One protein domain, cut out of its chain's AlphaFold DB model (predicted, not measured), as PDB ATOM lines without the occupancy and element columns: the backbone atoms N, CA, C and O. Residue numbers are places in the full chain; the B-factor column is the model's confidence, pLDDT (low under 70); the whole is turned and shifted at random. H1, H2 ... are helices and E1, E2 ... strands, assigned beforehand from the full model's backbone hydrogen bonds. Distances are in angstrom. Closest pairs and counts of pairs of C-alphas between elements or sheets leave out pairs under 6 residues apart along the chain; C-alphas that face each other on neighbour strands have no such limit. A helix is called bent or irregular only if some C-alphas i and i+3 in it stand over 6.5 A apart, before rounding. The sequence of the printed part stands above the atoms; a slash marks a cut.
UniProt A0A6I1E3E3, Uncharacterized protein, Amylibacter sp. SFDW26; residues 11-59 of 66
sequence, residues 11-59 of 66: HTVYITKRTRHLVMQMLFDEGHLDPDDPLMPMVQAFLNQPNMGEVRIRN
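Overview. This is residues 11 to 59 of the 66 residues of an uncharacterized protein of Amylibacter sp. SFDW26 (UniProt A0A6I1E3E3). The two ends of the printed part lie side by side as a small two-stranded ribbon, E1 with E2, and the chain between them makes a loop that holds two short helices, H1 and H2. The helices form a loose V, nearest where H1 begins and H2 ends, with the link of residues 30 to 39 joining its wide end. The printed part has 49 residues, with two named helices and two named strands in the order E1, H1, H2, E2; the sheet, order E1 - E2, is antiparallel, and the class is mixed, helices and strands. The whole is compact, with a radius of gyration of the C-alphas of 10.3 A and spans of 26 by 20 by 17 A.

Arrangement. Look first at E1, residues 11 to 14, and E2, residues 54 to 58: they are antiparallel neighbours at 166 degrees. C-alphas 12 and 56 face each other at 4.6 A, and N 13 and O 55 are within hydrogen-bond range at 2.9 A, as are N 57 and O 11 at 2.8 A. Next find H1, residues 20 to 29, and H2, residues 40 to 47, which are close but not clearly touching; their closest C-alphas, of Arg 20 and Leu 47, are 7.0 A apart. They run opposite ways at a steep tilt of 42 degrees. H1 and E2 are apart, and E1 and H2 are apart. In H2 every O i to N i+4 pair is within hydrogen-bond range, in H1 4 of 6.

Along the chain. Find C-alpha 11 at (169.990, 155.406, 139.608); from there E1 runs 9.8 A to Tyr 14. H1 begins at C-alpha 20, (154.531, 156.436, 134.836), and is 15.1 A long; it is irregular, but only just, with C-alphas 21 and 24 6.7 A apart. H2 runs 10.7 A from Met 40 to Leu 47. E2 runs 12.8 A from Glu 54 to C-alpha 58 at (170.402, 149.344, 141.177).

Size, cuts and confidence. The two C-alphas farthest apart, those of Asp 36 and Asn 51, are 26.8 A apart. The printed part has no cut and no long link. Its mean pLDDT is 73.1; look for values under 70 at residues 11 to 15, 17 to 18 and 52 to 59.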
ATOM      1  N   HIS A  11     170.823 154.400 140.254       59.94
ATOM      2  CA  HIS A  11     169.990 155.406 139.608       59.94
ATOM      3  C   HIS A  11     168.638 155.464 140.311       59.94
ATOM      4  O   HIS A  11     168.008 154.443 140.589       59.94
ATOM      5  N   THR A  12     168.210 156.675 140.648       64.69
ATOM      6  CA  THR A  12     166.902 156.912 141.259       64.69
ATOM      7  C   THR A  12     166.032 157.616 140.237       64.69
ATOM      8  O   THR A  12     166.360 158.718 139.803       64.69
ATOM      9  N   VAL A  13     164.936 156.969 139.848       65.06
ATOM     10  CA  VAL A  13     163.969 157.495 138.886       65.06
ATOM     11  C   VAL A  13     162.722 157.907 139.652       65.06
ATOM     12  O   VAL A  13     162.054 157.085 140.283       65.06
ATOM     13  N   TYR A  14     162.397 159.194 139.601       65.69
ATOM     14  CA  TYR A  14     161.181 159.721 140.212       65.69
ATOM     15  C   TYR A  14     159.995 159.526 139.268       65.69
ATOM     16  O   TYR A  14     160.014 159.968 138.117       65.69
ATOM     17  N   ILE A  15     158.943 158.871 139.759       66.75
ATOM     18  CA  ILE A  15     157.762 158.543 138.963       66.75
ATOM     19  C   ILE A  15     156.613 159.436 139.390       66.75
ATOM     20  O   ILE A  15     156.130 159.382 140.517       66.75
ATOM     21  N   THR A  16     156.113 160.223 138.447       70.19
ATOM     22  CA  THR A  16     154.869 160.970 138.627       70.19
ATOM     23  C   THR A  16     153.722 160.229 137.946       70.19
ATOM     24  O   THR A  16     153.933 159.421 137.040       70.19
ATOM     25  N   LYS A  17     152.472 160.555 138.303       69.81
ATOM     26  CA  LYS A  17     151.285 160.008 137.616       69.81
ATOM     27  C   LYS A  17     151.319 160.235 136.098       69.81
ATOM     28  O   LYS A  17     150.804 159.412 135.353       69.81
ATOM     29  N   ARG A  18     151.935 161.336 135.649       69.38
ATOM     30  CA  ARG A  18     152.061 161.682 134.227       69.38
ATOM     31  C   ARG A  18     153.184 160.919 133.535       69.38
ATOM     32  O   ARG A  18     153.020 160.585 132.377       69.38
ATOM     33  N   THR A  19     154.288 160.622 134.218       71.38
ATOM     34  CA  THR A  19     155.474 159.989 133.610       71.38
ATOM     35  C   THR A  19     155.508 158.468 133.758       71.38
ATOM     36  O   THR A  19     156.308 157.817 133.101       71.38
ATOM     37  N   ARG A  20     154.609 157.883 134.561       70.06
ATOM     38  CA  ARG A  20     154.531 156.436 134.836       70.06
ATOM     39  C   ARG A  20     154.538 155.549 133.589       70.06
ATOM     40  O   ARG A  20     155.201 154.521 133.591       70.06
ATOM     41  N   HIS A  21     153.833 155.949 132.533       76.00
ATOM     42  CA  HIS A  21     153.749 155.173 131.293       76.00
ATOM     43  C   HIS A  21     155.065 155.150 130.492       76.00
ATOM     44  O   HIS A  21     155.259 154.249 129.688       76.00
ATOM     45  N   LEU A  22     155.975 156.102 130.736       79.25
ATOM     46  CA  LEU A  22     157.266 156.216 130.047       79.25
ATOM     47  C   LEU A  22     158.385 155.432 130.742       79.25
ATOM     48  O   LEU A  22     159.417 155.174 130.137       79.25
ATOM     49  N   VAL A  23     158.197 155.042 132.006       78.12
ATOM     50  CA  VAL A  23     159.245 154.391 132.811       78.12
ATOM     51  C   VAL A  23     159.631 153.034 132.232       78.12
ATOM     52  O   VAL A  23     160.807 152.703 132.194       78.12
ATOM     53  N   MET A  24     158.656 152.272 131.733       77.81
ATOM     54  CA  MET A  24     158.919 150.997 131.059       77.81
ATOM     55  C   MET A  24     159.789 151.182 129.818       77.81
ATOM     56  O   MET A  24     160.755 150.457 129.629       77.81
ATOM     57  N   GLN A  25     159.473 152.188 129.005       79.75
ATOM     58  CA  GLN A  25     160.236 152.490 127.801       79.75
ATOM     59  C   GLN A  25     161.657 152.948 128.143       79.75
ATOM     60  O   GLN A  25     162.609 152.425 127.584       79.75
ATOM     61  N   MET A  26     161.802 153.817 129.147       77.62
ATOM     62  CA  MET A  26     163.106 154.238 129.668       77.62
ATOM     63  C   MET A  26     163.949 153.042 130.143       77.62
ATOM     64  O   MET A  26     165.141 152.976 129.871       77.62
ATOM     65  N   LEU A  27     163.330 152.073 130.827       76.62
ATOM     66  CA  LEU A  27     164.005 150.862 131.293       76.62
ATOM     67  C   LEU A  27     164.507 149.978 130.137       76.62
ATOM     68  O   LEU A  27     165.563 149.362 130.277       76.62
ATOM     69  N   PHE A  28     163.784 149.927 129.017       78.75
ATOM     70  CA  PHE A  28     164.228 149.223 127.809       78.75
ATOM     71  C   PHE A  28     165.325 149.995 127.070       78.75
ATOM     72  O   PHE A  28     166.360 149.419 126.742       78.75
ATOM     73  N   ASP A  29     165.131 151.300 126.859       78.25
ATOM     74  CA  ASP A  29     166.064 152.164 126.129       78.25
ATOM     75  C   ASP A  29     167.435 152.238 126.825       78.25
ATOM     76  O   ASP A  29     168.477 152.244 126.169       78.25
ATOM     77  N   GLU A  30     167.452 152.238 128.162       74.38
ATOM     78  CA  GLU A  30     168.682 152.222 128.967       74.38
ATOM     79  C   GLU A  30     169.269 150.809 129.158       74.38
ATOM     80  O   GLU A  30     170.331 150.651 129.768       74.38
ATOM     81  N   GLY A  31     168.610 149.767 128.637       73.25
ATOM     82  CA  GLY A  31     169.055 148.375 128.745       73.25
ATOM     83  C   GLY A  31     169.000 147.818 130.171       73.25
ATOM     84  O   GLY A  31     169.746 146.897 130.509       73.25
ATOM     85  N   HIS A  32     168.149 148.388 131.029       72.50
ATOM     86  CA  HIS A  32     167.915 147.897 132.388       72.50
ATOM     87  C   HIS A  32     167.024 146.655 132.422       72.50
ATOM     88  O   HIS A  32     167.107 145.886 133.379       72.50
ATOM     89  N   LEU A  33     166.188 146.475 131.401       73.00
ATOM     90  CA  LEU A  33     165.275 145.352 131.228       73.00
ATOM     91  C   LEU A  33     165.267 144.916 129.762       73.00
ATOM     92  O   LEU A  33     165.404 145.744 128.865       73.00
ATOM     93  N   ASP A  34     165.093 143.618 129.535       78.81
ATOM     94  CA  ASP A  34     164.873 143.038 128.210       78.81
ATOM     95  C   ASP A  34     163.353 142.893 127.979       78.81
ATOM     96  O   ASP A  34     162.639 142.525 128.920       78.81
ATOM     97  N   PRO A  35     162.812 143.195 126.783       75.12
ATOM     98  CA  PRO A  35     161.414 142.910 126.455       75.12
ATOM     99  C   PRO A  35     160.998 141.453 126.702       75.12
ATOM    100  O   PRO A  35     159.845 141.209 127.056       75.12
ATOM    101  N   ASP A  36     161.937 140.513 126.570       80.88
ATOM    102  CA  ASP A  36     161.715 139.082 126.791       80.88
ATOM    103  C   ASP A  36     161.997 138.647 128.246       80.88
ATOM    104  O   ASP A  36     161.996 137.452 128.561       80.88
ATOM    105  N   ASP A  37     162.237 139.594 129.164       78.62
ATOM    106  CA  ASP A  37     162.543 139.284 130.562       78.62
ATOM    107  C   ASP A  37     161.318 138.656 131.264       78.62
ATOM    108  O   ASP A  37     160.241 139.263 131.327       78.62
ATOM    109  N   PRO A  38     161.448 137.459 131.866       78.50
ATOM    110  CA  PRO A  38     160.346 136.796 132.564       78.50
ATOM    111  C   PRO A  38     159.805 137.601 133.758       78.50
ATOM    112  O   PRO A  38     158.696 137.338 134.228       78.50
ATOM    113  N   LEU A  39     160.555 138.585 134.262       77.50
ATOM    114  CA  LEU A  39     160.143 139.464 135.354       77.50
ATOM    115  C   LEU A  39     159.239 140.617 134.897       77.50
ATOM    116  O   LEU A  39     158.739 141.366 135.743       77.50
ATOM    117  N   MET A  40     158.969 140.758 133.596       78.31
ATOM    118  CA  MET A  40     158.211 141.890 133.059       78.31
ATOM    119  C   MET A  40     156.829 142.107 133.681       78.31
ATOM    120  O   MET A  40     156.518 143.242 134.066       78.31
ATOM    121  N   PRO A  41     156.018 141.055 133.905       81.06
ATOM    122  CA  PRO A  41     154.732 141.211 134.578       81.06
ATOM    123  C   PRO A  41     154.873 141.755 136.008       81.06
ATOM    124  O   PRO A  41     154.036 142.541 136.456       81.06
ATOM    125  N   MET A  42     155.942 141.382 136.727       78.94
ATOM    126  CA  MET A  42     156.194 141.874 138.086       78.94
ATOM    127  C   MET A  42     156.600 143.347 138.086       78.94
ATOM    128  O   MET A  42     156.091 144.116 138.904       78.94
ATOM    129  N   VAL A  43     157.468 143.761 137.160       78.69
ATOM    130  CA  VAL A  43     157.887 145.165 137.030       78.69
ATOM    131  C   VAL A  43     156.689 146.047 136.681       78.69
ATOM    132  O   VAL A  43     156.463 147.076 137.318       78.69
ATOM    133  N   GLN A  44     155.857 145.613 135.734       78.62
ATOM    134  CA  GLN A  44     154.663 146.353 135.338       78.62
ATOM    135  C   GLN A  44     153.639 146.452 136.481       78.62
ATOM    136  O   GLN A  44     153.076 147.523 136.723       78.62
ATOM    137  N   ALA A  45     153.425 145.366 137.232       82.06
ATOM    138  CA  ALA A  45     152.563 145.370 138.413       82.06
ATOM    139  C   ALA A  45     153.085 146.317 139.505       82.06
ATOM    140  O   ALA A  45     152.299 147.041 140.121       82.06
ATOM    141  N   PHE A  46     154.404 146.358 139.711       79.62
ATOM    142  CA  PHE A  46     155.047 147.265 140.657       79.62
ATOM    143  C   PHE A  46     154.818 148.731 140.261       79.62
ATOM    144  O   PHE A  46     154.299 149.513 141.055       79.62
ATOM    145  N   LEU A  47     155.087 149.098 139.006       76.94
ATOM    146  CA  LEU A  47     154.898 150.469 138.511       76.94
ATOM    147  C   LEU A  47     153.444 150.954 138.584       76.94
ATOM    148  O   LEU A  47     153.193 152.148 138.770       76.94
ATOM    149  N   ASN A  48     152.481 150.040 138.466       79.88
ATOM    150  CA  ASN A  48     151.056 150.355 138.515       79.88
ATOM    151  C   ASN A  48     150.502 150.559 139.931       79.88
ATOM    152  O   ASN A  48     149.353 150.986 140.069       79.88
ATOM    153  N   GLN A  49     151.291 150.334 140.984       82.19
ATOM    154  CA  GLN A  49     150.820 150.545 142.349       82.19
ATOM    155  C   GLN A  49     150.380 152.010 142.577       82.19
ATOM    156  O   GLN A  49     151.045 152.961 142.139       82.19
ATOM    157  N   PRO A  50     149.250 152.241 143.271       71.50
ATOM    158  CA  PRO A  50     148.669 153.577 143.428       71.50
ATOM    159  C   PRO A  50     149.584 154.549 144.188       71.50
ATOM    160  O   PRO A  50     149.544 155.748 143.917       71.50
ATOM    161  N   ASN A  51     150.466 154.031 145.047       72.19
ATOM    162  CA  ASN A  51     151.373 154.812 145.894       72.19
ATOM    163  C   ASN A  51     152.820 154.863 145.367       72.19
ATOM    164  O   ASN A  51     153.725 155.269 146.092       72.19
ATOM    165  N   MET A  52     153.057 154.447 144.120       68.81
ATOM    166  CA  MET A  52     154.395 154.458 143.528       68.81
ATOM    167  C   MET A  52     154.813 155.884 143.144       68.81
ATOM    168  O   MET A  52     154.230 156.460 142.220       68.81
ATOM    169  N   GLY A  53     155.808 156.427 143.852       63.81
ATOM    170  CA  GLY A  53     156.399 157.753 143.601       63.81
ATOM    171  C   GLY A  53     157.881 157.737 143.201       63.81
ATOM    172  O   GLY A  53     158.388 158.721 142.669       63.81
ATOM    173  N   GLU A  54     158.586 156.625 143.418       67.19
ATOM    174  CA  GLU A  54     160.027 156.503 143.173       67.19
ATOM    175  C   GLU A  54     160.382 155.048 142.858       67.19
ATOM    176  O   GLU A  54     159.897 154.132 143.522       67.19
ATOM    177  N   VAL A  55     161.256 154.837 141.874       65.62
ATOM    178  CA  VAL A  55     161.881 153.542 141.601       65.62
ATOM    179  C   VAL A  55     163.390 153.701 141.672       65.62
ATOM    180  O   VAL A  55     163.991 154.525 140.983       65.62
ATOM    181  N   ARG A  56     164.013 152.894 142.528       61.62
ATOM    182  CA  ARG A  56     165.467 152.820 142.666       61.62
ATOM    183  C   ARG A  56     165.973 151.660 141.836       61.62
ATOM    184  O   ARG A  56     165.779 150.503 142.203       61.62
ATOM    185  N   ILE A  57     166.640 151.976 140.737       64.38
ATOM    186  CA  ILE A  57     167.260 150.993 139.861       64.38
ATOM    187  C   ILE A  57     168.705 150.853 140.312       64.38
ATOM    188  O   ILE A  57     169.538 151.751 140.166       64.38
ATOM    189  N   ARG A  58     169.017 149.705 140.903       58.78
ATOM    190  CA  ARG A  58     170.402 149.344 141.177       58.78
ATOM    191  C   ARG A  58     170.926 148.588 139.967       58.78
ATOM    192  O   ARG A  58     170.505 147.459 139.740       58.78
ATOM    193  N   ASN A  59     171.879 149.168 139.234       53.81
ATOM    194  CA  ASN A  59     172.640 148.424 138.232       53.81
ATOM    195  C   ASN A  59     173.459 147.345 138.948       53.81
ATOM    196  O   ASN A  59     174.565 147.605 139.433       53.81
TER     197      ASN A  59